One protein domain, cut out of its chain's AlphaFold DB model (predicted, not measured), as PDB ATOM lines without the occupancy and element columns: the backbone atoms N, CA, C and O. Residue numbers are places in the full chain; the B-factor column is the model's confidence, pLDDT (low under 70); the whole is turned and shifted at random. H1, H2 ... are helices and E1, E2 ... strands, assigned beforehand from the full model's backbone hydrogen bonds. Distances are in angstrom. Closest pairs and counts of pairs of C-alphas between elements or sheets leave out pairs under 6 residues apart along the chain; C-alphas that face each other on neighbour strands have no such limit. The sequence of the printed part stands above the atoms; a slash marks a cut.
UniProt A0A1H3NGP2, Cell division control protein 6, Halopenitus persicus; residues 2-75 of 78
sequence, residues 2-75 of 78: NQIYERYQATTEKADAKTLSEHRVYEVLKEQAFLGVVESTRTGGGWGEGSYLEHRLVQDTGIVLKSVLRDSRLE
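What this domain is: This is residues 2 to 75 of the 78 residues of the protein "Cell division control protein 6" of Halopenitus persicus (UniProt A0A1H3NGP2). An antiparallel hairpin, E1 and E2, reaches out like an arm from an open frame of helices: H2 meets E1 at the hairpin's base, H1 makes a corner with H2, and H3 and H4 lead from E2 back toward H1. The 74 printed residues run H1 H2 E1 E2 H3 H4, mixed in class and loose, with a radius of gyration of the C-alphas of 14.2 A and spans of 46 by 25 by 17 A.

How they stand to each other: E1, residues 38 to 43, and E2, residues 52 to 57, are antiparallel; N 39 and O 56 are within hydrogen-bond range, 2.8 A. The closest C-alphas of E1 and H2, residues 22 to 34, are Glu 39 and Ala 33, 5.2 A. H1, residues 2 to 14, is about perpendicular to H2, 78 degrees, and close but not clearly touching: closest C-alphas Tyr 5 and Glu 22, 6.1 A. H3, residues 61 to 68, and H4, residues 72 to 75, are close but not clearly touching: closest C-alphas Val 68 and Leu 74, 7.1 A. H1 and H4 are near each other, with 5 pairs of C-alphas within 10 A. Every O i to N i+4 pair is within range in H1, H2 and H3; H4 is too short for one.

Where its parts are: H1, 18.8 A long, begins at C-alpha 2 (-32.244, -45.026, 21.633); H2 measures 18.6 A, E1 15.7 A, E2 16.7 A, H3 10.4 A. H4, 5.3 A, ends at C-alpha 75 (-26.143, -36.024, -0.356).

The domain as a whole: The C-alphas farthest apart, Trp 47 and Ser 72, are 46.6 A apart. The printed part has no cut and no long link. Residues 44 to 51 have pLDDT under 70.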
ATOM      1  N   ASN A   2     -33.690 -45.282  21.530       78.00
ATOM      2  CA  ASN A   2     -32.244 -45.026  21.633       78.00
ATOM      3  C   ASN A   2     -31.477 -45.149  20.294       78.00
ATOM      4  O   ASN A   2     -30.824 -44.206  19.871       78.00
ATOM      5  N   GLN A   3     -31.679 -46.237  19.539       86.56
ATOM      6  CA  GLN A   3     -30.997 -46.455  18.249       86.56
ATOM      7  C   GLN A   3     -31.269 -45.368  17.188       86.56
ATOM      8  O   GLN A   3     -30.394 -45.044  16.388       86.56
ATOM      9  N   ILE A   4     -32.483 -44.802  17.157       87.19
ATOM     10  CA  ILE A   4     -32.829 -43.739  16.200       87.19
ATOM     11  C   ILE A   4     -32.115 -42.449  16.586       87.19
ATOM     12  O   ILE A   4     -31.599 -41.750  15.718       87.19
ATOM     13  N   TYR A   5     -32.063 -42.148  17.882       90.81
ATOM     14  CA  TYR A   5     -31.390 -40.958  18.372       90.81
ATOM     15  C   TYR A   5     -29.869 -41.042  18.187       90.81
ATOM     16  O   TYR A   5     -29.277 -40.096  17.678       90.81
ATOM     17  N   GLU A   6     -29.252 -42.188  18.476       92.62
ATOM     18  CA  GLU A   6     -27.826 -42.435  18.210       92.62
ATOM     19  C   GLU A   6     -27.487 -42.236  16.724       92.62
ATOM     20  O   GLU A   6     -26.534 -41.538  16.369       92.62
ATOM     21  N   ARG A   7     -28.310 -42.789  15.821       91.25
ATOM     22  CA  ARG A   7     -28.113 -42.611  14.376       91.25
ATOM     23  C   ARG A   7     -28.353 -41.166  13.929       91.25
ATOM     24  O   ARG A   7     -27.648 -40.684  13.040       91.25
ATOM     25  N   TYR A   8     -29.308 -40.467  14.541       91.75
ATOM     26  CA  TYR A   8     -29.540 -39.043  14.304       91.75
ATOM     27  C   TYR A   8     -28.321 -38.204  14.705       91.75
ATOM     28  O   TYR A   8     -27.882 -37.381  13.908       91.75
ATOM     29  N   GLN A   9     -27.729 -38.456  15.876       94.00
ATOM     30  CA  GLN A   9     -26.529 -37.751  16.339       94.00
ATOM     31  C   GLN A   9     -25.351 -37.926  15.375       94.00
ATOM     32  O   GLN A   9     -24.733 -36.944  14.974       94.00
ATOM     33  N   ALA A  10     -25.087 -39.161  14.940       92.12
ATOM     34  CA  ALA A  10     -24.036 -39.431  13.958       92.12
ATOM     35  C   ALA A  10     -24.301 -38.733  12.610       92.12
ATOM     36  O   ALA A  10     -23.374 -38.362  11.893       92.12
ATOM     37  N   THR A  11     -25.574 -38.555  12.255       90.12
ATOM     38  CA  THR A  11     -25.974 -37.855  11.033       90.12
ATOM     39  C   THR A  11     -25.756 -36.348  11.147       90.12
ATOM     40  O   THR A  11     -25.208 -35.741  10.229       90.12
ATOM     41  N   THR A  12     -26.145 -35.734  12.268       91.06
ATOM     42  CA  THR A  12     -25.967 -34.290  12.470       91.06
ATOM     43  C   THR A  12     -24.504 -33.895  12.596       91.06
ATOM     44  O   THR A  12     -24.133 -32.843  12.093       91.06
ATOM     45  N   GLU A  13     -23.669 -34.748  13.191       89.81
ATOM     46  CA  GLU A  13     -22.219 -34.551  13.239       89.81
ATOM     47  C   GLU A  13     -21.603 -34.515  11.833       89.81
ATOM     48  O   GLU A  13     -20.863 -33.590  11.506       89.81
ATOM     49  N   LYS A  14     -21.957 -35.470  10.963       88.00
ATOM     50  CA  LYS A  14     -21.463 -35.511   9.577       88.00
ATOM     51  C   LYS A  14     -21.933 -34.331   8.729       88.00
ATOM     52  O   LYS A  14     -21.182 -33.856   7.888       88.00
ATOM     53  N   ALA A  15     -23.168 -33.883   8.939       85.62
ATOM     54  CA  ALA A  15     -23.767 -32.789   8.179       85.62
ATOM     55  C   ALA A  15     -23.398 -31.388   8.713       85.62
ATOM     56  O   ALA A  15     -23.970 -30.402   8.243       85.62
ATOM     57  N   ASP A  16     -22.513 -31.301   9.720       87.19
ATOM     58  CA  ASP A  16     -22.184 -30.074  10.468       87.19
ATOM     59  C   ASP A  16     -23.446 -29.303  10.910       87.19
ATOM     60  O   ASP A  16     -23.589 -28.085  10.783       87.19
ATOM     61  N   ALA A  17     -24.442 -30.060  11.373       87.19
ATOM     62  CA  ALA A  17     -25.744 -29.551  11.759       87.19
ATOM     63  C   ALA A  17     -25.884 -29.508  13.281       87.19
ATOM     64  O   ALA A  17     -25.359 -30.341  14.022       87.19
ATOM     65  N   LYS A  18     -26.686 -28.560  13.772       91.38
ATOM     66  CA  LYS A  18     -27.014 -28.488  15.196       91.38
ATOM     67  C   LYS A  18     -27.793 -29.735  15.632       91.38
ATOM     68  O   LYS A  18     -28.947 -29.914  15.244       91.38
ATOM     69  N   THR A  19     -27.196 -30.526  16.516       94.19
ATOM     70  CA  THR A  19     -27.845 -31.678  17.151       94.19
ATOM     71  C   THR A  19     -28.968 -31.226  18.090       94.19
ATOM     72  O   THR A  19     -28.760 -30.413  18.996       94.19
ATOM     73  N   LEU A  20     -30.176 -31.745  17.874       94.19
ATOM     74  CA  LEU A  20     -31.321 -31.561  18.769       94.19
ATOM     75  C   LEU A  20     -31.289 -32.563  19.931       94.19
ATOM     76  O   LEU A  20     -30.633 -33.595  19.854       94.19
ATOM     77  N   SER A  21     -32.031 -32.273  21.004       94.81
ATOM     78  CA  SER A  21     -32.202 -33.217  22.115       94.81
ATOM     79  C   SER A  21     -33.055 -34.422  21.711       94.81
ATOM     80  O   SER A  21     -33.910 -34.318  20.830       94.81
ATOM     81  N   GLU A  22     -32.896 -35.540  22.422       92.88
ATOM     82  CA  GLU A  22     -33.685 -36.761  22.197       92.88
ATOM     83  C   GLU A  22     -35.193 -36.491  22.251       92.88
ATOM     84  O   GLU A  22     -35.942 -36.916  21.372       92.88
ATOM     85  N   HIS A  23     -35.637 -35.695  23.228       92.31
ATOM     86  CA  HIS A  23     -37.035 -35.289  23.342       92.31
ATOM     87  C   HIS A  23     -37.521 -34.520  22.105       92.31
ATOM     88  O   HIS A  23     -38.636 -34.737  21.637       92.31
ATOM     89  N   ARG A  24     -36.698 -33.632  21.532       94.38
ATOM     90  CA  ARG A  24     -37.114 -32.894  20.335       94.38
ATOM     91  C   ARG A  24     -37.173 -33.802  19.108       94.38
ATOM     92  O   ARG A  24     -38.099 -33.659  18.318       94.38
ATOM     93  N   VAL A  25     -36.239 -34.743  18.973       92.62
ATOM     94  CA  VAL A  25     -36.269 -35.766  17.912       92.62
ATOM     95  C   VAL A  25     -37.525 -36.635  18.031       92.62
ATOM     96  O   VAL A  25     -38.165 -36.932  17.025       92.62
ATOM     97  N   TYR A  26     -37.937 -36.972  19.254       90.38
ATOM     98  CA  TYR A  26     -39.196 -37.670  19.510       90.38
ATOM     99  C   TYR A  26     -40.428 -36.891  19.042       90.38
ATOM    100  O   TYR A  26     -41.280 -37.450  18.353       90.38
ATOM    101  N   GLU A  27     -40.519 -35.600  19.367       92.94
ATOM    102  CA  GLU A  27     -41.644 -34.780  18.907       92.94
ATOM    103  C   GLU A  27     -41.670 -34.656  17.377       92.94
ATOM    104  O   GLU A  27     -42.737 -34.775  16.784       92.94
ATOM    105  N   VAL A  28     -40.509 -34.548  16.717       92.50
ATOM    106  CA  VAL A  28     -40.434 -34.582  15.245       92.50
ATOM    107  C   VAL A  28     -40.958 -35.910  14.690       92.50
ATOM    108  O   VAL A  28     -41.738 -35.906  13.745       92.50
ATOM    109  N   LEU A  29     -40.598 -37.054  15.281       90.44
ATOM    110  CA  LEU A  29     -41.113 -38.359  14.844       90.44
ATOM    111  C   LEU A  29     -42.633 -38.471  15.012       90.44
ATOM    112  O   LEU A  29     -43.296 -39.052  14.155       90.44
ATOM    113  N   LYS A  30     -43.204 -37.877  16.067       89.69
ATOM    114  CA  LYS A  30     -44.663 -37.782  16.239       89.69
ATOM    115  C   LYS A  30     -45.315 -36.886  15.191       89.69
ATOM    116  O   LYS A  30     -46.351 -37.261  14.650       89.69
ATOM    117  N   GLU A  31     -44.720 -35.733  14.893       93.31
ATOM    118  CA  GLU A  31     -45.182 -34.834  13.827       93.31
ATOM    119  C   GLU A  31     -45.174 -35.564  12.467       93.31
ATOM    120  O   GLU A  31     -46.168 -35.543  11.744       93.31
ATOM    121  N   GLN A  32     -44.098 -36.291  12.141       89.38
ATOM    122  CA  GLN A  32     -44.012 -37.088  10.910       89.38
ATOM    123  C   GLN A  32     -44.998 -38.263  10.892       89.38
ATOM    124  O   GLN A  32     -45.514 -38.612   9.829       89.38
ATOM    125  N   ALA A  33     -45.290 -38.854  12.054       88.12
ATOM    126  CA  ALA A  33     -46.298 -39.903  12.160       88.12
ATOM    127  C   ALA A  33     -47.707 -39.373  11.897       88.12
ATOM    128  O   ALA A  33     -48.486 -39.990  11.176       88.12
ATOM    129  N   PHE A  34     -48.012 -38.187  12.421       88.00
ATOM    130  CA  PHE A  34     -49.267 -37.495  12.144       88.00
ATOM    131  C   PHE A  34     -49.441 -37.183  10.649       88.00
ATOM    132  O   PHE A  34     -50.547 -37.280  10.124       88.00
ATOM    133  N   LEU A  35     -48.348 -36.864   9.948       89.69
ATOM    134  CA  LEU A  35     -48.339 -36.627   8.500       89.69
ATOM    135  C   LEU A  35     -48.361 -37.920   7.658       89.69
ATOM    136  O   LEU A  35     -48.389 -37.841   6.431       89.69
ATOM    137  N   GLY A  36     -48.338 -39.101   8.287       87.50
ATOM    138  CA  GLY A  36     -48.354 -40.397   7.601       87.50
ATOM    139  C   GLY A  36     -47.043 -40.756   6.893       87.50
ATOM    140  O   GLY A  36     -47.038 -41.600   5.999       87.50
ATOM    141  N   VAL A  37     -45.928 -40.114   7.258       86.81
ATOM    142  CA  VAL A  37     -44.595 -40.422   6.706       86.81
ATOM    143  C   VAL A  37     -43.989 -41.634   7.413       86.81
ATOM    144  O   VAL A  37     -43.375 -42.500   6.785       86.81
ATOM    145  N   VAL A  38     -44.195 -41.708   8.727       89.38
ATOM    146  CA  VAL A  38     -43.773 -42.819   9.583       89.38
ATOM    147  C   VAL A  38     -44.957 -43.340  10.392       89.38
ATOM    148  O   VAL A  38     -45.958 -42.661  10.563       89.38
ATOM    149  N   GLU A  39     -44.834 -44.535  10.940       86.44
ATOM    150  CA  GLU A  39     -45.751 -45.081  11.933       86.44
ATOM    151  C   GLU A  39     -44.969 -45.409  13.198       86.44
ATOM    152  O   GLU A  39     -43.797 -45.781  13.138       86.44
ATOM    153  N   SER A  40     -45.616 -45.233  14.351       81.94
ATOM    154  CA  SER A  40     -45.038 -45.564  15.653       81.94
ATOM    155  C   SER A  40     -45.910 -46.610  16.333       81.94
ATOM    156  O   SER A  40     -47.060 -46.333  16.673       81.94
ATOM    157  N   THR A  41     -45.374 -47.807  16.549       80.88
ATOM    158  CA  THR A  41     -46.087 -48.891  17.228       80.88
ATOM    159  C   THR A  41     -45.492 -49.089  18.612       80.88
ATOM    160  O   THR A  41     -44.297 -49.339  18.767       80.88
ATOM    161  N   ARG A  42     -46.337 -48.976  19.643       77.31
ATOM    162  CA  ARG A  42     -45.953 -49.350  21.004       77.31
ATOM    163  C   ARG A  42     -46.151 -50.849  21.159       77.31
ATOM    164  O   ARG A  42     -47.284 -51.312  21.289       77.31
ATOM    165  N   THR A  43     -45.061 -51.599  21.151       73.81
ATOM    166  CA  THR A  43     -45.093 -53.033  21.424       73.81
ATOM    167  C   THR A  43     -45.279 -53.243  22.921       73.81
ATOM    168  O   THR A  43     -44.496 -52.777  23.752       73.81
ATOM    169  N   GLY A  44     -46.373 -53.918  23.282       60.19
ATOM    170  CA  GLY A  44     -46.553 -54.455  24.623       60.19
ATOM    171  C   GLY A  44     -45.669 -55.683  24.759       60.19
ATOM    172  O   GLY A  44     -46.072 -56.761  24.335       60.19
ATOM    173  N   GLY A  45     -44.460 -55.512  25.296       59.62
ATOM    174  CA  GLY A  45     -43.623 -56.642  25.677       59.62
ATOM    175  C   GLY A  45     -44.404 -57.509  26.653       59.62
ATOM    176  O   GLY A  45     -44.870 -57.016  27.683       59.62
ATOM    177  N   GLY A  46     -44.600 -58.780  26.303       64.56
ATOM    178  CA  GLY A  46     -45.162 -59.772  27.212       64.56
ATOM    179  C   GLY A  46     -44.297 -59.939  28.468       64.56
ATOM    180  O   GLY A  46     -43.384 -59.156  28.729       64.56
ATOM    181  N   TRP A  47     -44.585 -60.974  29.260       51.84
ATOM    182  CA  TRP A  47     -43.884 -61.274  30.513       51.84
ATOM    183  C   TRP A  47     -42.355 -61.334  30.310       51.84
ATOM    184  O   TRP A  47     -41.819 -62.369  29.932       51.84
ATOM    185  N   GLY A  48     -41.664 -60.217  30.568       62.41
ATOM    186  CA  GLY A  48     -40.203 -60.124  30.628       62.41
ATOM    187  C   GLY A  48     -39.490 -59.250  29.586       62.41
ATOM    188  O   GLY A  48     -38.327 -58.944  29.818       62.41
ATOM    189  N   GLU A  49     -40.120 -58.801  28.492       61.78
ATOM    190  CA  GLU A  49     -39.371 -58.157  27.380       61.78
ATOM    191  C   GLU A  49     -39.410 -56.619  27.335       61.78
ATOM    192  O   GLU A  49     -38.688 -56.001  26.557       61.78
ATOM    193  N   GLY A  50     -40.186 -55.977  28.212       61.25
ATOM    194  CA  GLY A  50     -40.269 -54.516  28.272       61.25
ATOM    195  C   GLY A  50     -41.010 -53.903  27.075       61.25
ATOM    196  O   GLY A  50     -41.092 -54.461  25.983       61.25
ATOM    197  N   SER A  51     -41.620 -52.737  27.278       69.69
ATOM    198  CA  SER A  51     -42.269 -52.004  26.188       69.69
ATOM    199  C   SER A  51     -41.253 -51.135  25.455       69.69
ATOM    200  O   SER A  51     -40.595 -50.307  26.090       69.69
ATOM    201  N   TYR A  52     -41.182 -51.245  24.132       73.94
ATOM    202  CA  TYR A  52     -40.423 -50.321  23.296       73.94
ATOM    203  C   TYR A  52     -41.326 -49.662  22.254       73.94
ATOM    204  O   TYR A  52     -42.473 -50.054  22.031       73.94
ATOM    205  N   LEU A  53     -40.807 -48.586  21.670       78.44
ATOM    206  CA  LEU A  53     -41.446 -47.878  20.575       78.44
ATOM    207  C   LEU A  53     -40.685 -48.211  19.294       78.44
ATOM    208  O   LEU A  53     -39.500 -47.874  19.175       78.44
ATOM    209  N   GLU A  54     -41.361 -48.900  18.381       82.69
ATOM    210  CA  GLU A  54     -40.878 -49.150  17.027       82.69
ATOM    211  C   GLU A  54     -41.347 -48.013  16.116       82.69
ATOM    212  O   GLU A  54     -42.515 -47.628  16.166       82.69
ATOM    213  N   HIS A  55     -40.442 -47.492  15.285       84.00
ATOM    214  CA  HIS A  55     -40.778 -46.537  14.232       84.00
ATOM    215  C   HIS A  55     -40.488 -47.155  12.869       84.00
ATOM    216  O   HIS A  55     -39.396 -47.685  12.652       84.00
ATOM    217  N   ARG A  56     -41.441 -47.053  11.943       85.19
ATOM    218  CA  ARG A  56     -41.321 -47.584  10.581       85.19
ATOM    219  C   ARG A  56     -41.674 -46.519   9.554       85.19
ATOM    220  O   ARG A  56     -42.574 -45.721   9.783       85.19
ATOM    221  N   LEU A  57     -40.975 -46.516   8.422       87.25
ATOM    222  CA  LEU A  57     -41.341 -45.696   7.271       87.25
ATOM    223  C   LEU A  57     -42.626 -46.251   6.638       87.25
ATOM    224  O   LEU A  57     -42.694 -47.445   6.349       87.25
ATOM    225  N   VAL A  58     -43.626 -45.399   6.434       86.31
ATOM    226  CA  VAL A  58     -44.885 -45.770   5.760       86.31
ATOM    227  C   VAL A  58     -44.811 -45.431   4.277       86.31
ATOM    228  O   VAL A  58     -45.308 -46.173   3.432       86.31
ATOM    229  N   GLN A  59     -44.175 -44.307   3.952       81.56
ATOM    230  CA  GLN A  59     -43.977 -43.886   2.573       81.56
ATOM    231  C   GLN A  59     -42.848 -44.658   1.889       81.56
ATOM    232  O   GLN A  59     -41.940 -45.173   2.533       81.56
ATOM    233  N   ASP A  60     -42.893 -44.695   0.558       84.06
ATOM    234  CA  ASP A  60     -41.819 -45.255  -0.257       84.06
ATOM    235  C   ASP A  60     -40.482 -44.554   0.033       84.06
ATOM    236  O   ASP A  60     -40.381 -43.322   0.025       84.06
ATOM    237  N   THR A  61     -39.436 -45.346   0.265       82.06
ATOM    238  CA  THR A  61     -38.106 -44.831   0.613       82.06
ATOM    239  C   THR A  61     -37.534 -43.935  -0.485       82.06
ATOM    240  O   THR A  61     -36.886 -42.936  -0.178       82.06
ATOM    241  N   GLY A  62     -37.816 -44.223  -1.760       78.12
ATOM    242  CA  GLY A  62     -37.383 -43.396  -2.883       78.12
ATOM    243  C   GLY A  62     -38.046 -42.016  -2.901       78.12
ATOM    244  O   GLY A  62     -37.396 -41.026  -3.240       78.12
ATOM    245  N   ILE A  63     -39.315 -41.920  -2.499       80.06
ATOM    246  CA  ILE A  63     -40.014 -40.633  -2.341       80.06
ATOM    247  C   ILE A  63     -39.404 -39.822  -1.193       80.06
ATOM    248  O   ILE A  63     -39.115 -38.636  -1.367       80.06
ATOM    249  N   VAL A  64     -39.152 -40.459  -0.048       80.12
ATOM    250  CA  VAL A  64     -38.574 -39.789   1.127       80.12
ATOM    251  C   VAL A  64     -37.161 -39.288   0.827       80.12
ATOM    252  O   VAL A  64     -36.866 -38.114   1.056       80.12
ATOM    253  N   LEU A  65     -36.316 -40.116   0.206       80.56
ATOM    254  CA  LEU A  65     -34.962 -39.727  -0.198       80.56
ATOM    255  C   LEU A  65     -34.966 -38.560  -1.192       80.56
ATOM    256  O   LEU A  65     -34.212 -37.612  -1.006       80.56
ATOM    257  N   LYS A  66     -35.858 -38.547  -2.192       80.94
ATOM    258  CA  LYS A  66     -35.982 -37.409  -3.129       80.94
ATOM    259  C   LYS A  66     -36.343 -36.090  -2.448       80.94
ATOM    260  O   LYS A  66     -36.062 -35.028  -3.000       80.94
ATOM    261  N   SER A  67     -37.025 -36.133  -1.307       80.44
ATOM    262  CA  SER A  67     -37.326 -34.932  -0.528       80.44
ATOM    263  C   SER A  67     -36.128 -34.495   0.312       80.44
ATOM    264  O   SER A  67     -35.840 -33.304   0.379       80.44
ATOM    265  N   VAL A  68     -35.437 -35.451   0.937       79.38
ATOM    266  CA  VAL A  68     -34.304 -35.206   1.841       79.38
ATOM    267  C   VAL A  68     -33.057 -34.751   1.077       79.38
ATOM    268  O   VAL A  68     -32.446 -33.757   1.453       79.38
ATOM    269  N   LEU A  69     -32.737 -35.395  -0.048       79.88
ATOM    270  CA  LEU A  69     -31.568 -35.094  -0.892       79.88
ATOM    271  C   LEU A  69     -31.690 -33.784  -1.686       79.88
ATOM    272  O   LEU A  69     -30.869 -33.496  -2.545       79.88
ATOM    273  N   ARG A  70     -32.720 -32.973  -1.422       79.88
ATOM    274  CA  ARG A  70     -32.749 -31.573  -1.875       79.88
ATOM    275  C   ARG A  70     -31.817 -30.689  -1.051       79.88
ATOM    276  O   ARG A  70     -31.491 -29.594  -1.500       79.88
ATOM    277  N   ASP A  71     -31.440 -31.130   0.147       79.06
ATOM    278  CA  ASP A  71     -30.414 -30.485   0.959       79.06
ATOM    279  C   ASP A  71     -29.058 -31.116   0.637       79.06
ATOM    280  O   ASP A  71     -28.815 -32.281   0.957       79.06
ATOM    281  N   SER A  72     -28.171 -30.335   0.021       80.88
ATOM    282  CA  SER A  72     -26.863 -30.811  -0.433       80.88
ATOM    283  C   SER A  72     -25.972 -31.311   0.707       80.88
ATOM    284  O   SER A  72     -25.065 -32.102   0.481       80.88
ATOM    285  N   ARG A  73     -26.239 -30.906   1.958       79.50
ATOM    286  CA  ARG A  73     -25.512 -31.401   3.143       79.50
ATOM    287  C   ARG A  73     -25.817 -32.862   3.467       79.50
ATOM    288  O   ARG A  73     -25.145 -33.451   4.308       79.50
ATOM    289  N   LEU A  74     -26.865 -33.421   2.862       78.69
ATOM    290  CA  LEU A  74     -27.331 -34.782   3.107       78.69
ATOM    291  C   LEU A  74     -27.046 -35.727   1.931       78.69
ATOM    292  O   LEU A  74     -27.360 -36.910   2.032       78.69
ATOM    293  N   GLU A  75     -26.452 -35.230   0.841       78.44
ATOM    294  CA  GLU A  75     -26.143 -36.024  -0.356       78.44
ATOM    295  C   GLU A  75     -25.193 -37.190  -0.049       78.44
ATOM    296  O   GLU A  75     -25.421 -38.306  -0.511       78.44
TER     297      GLU A  75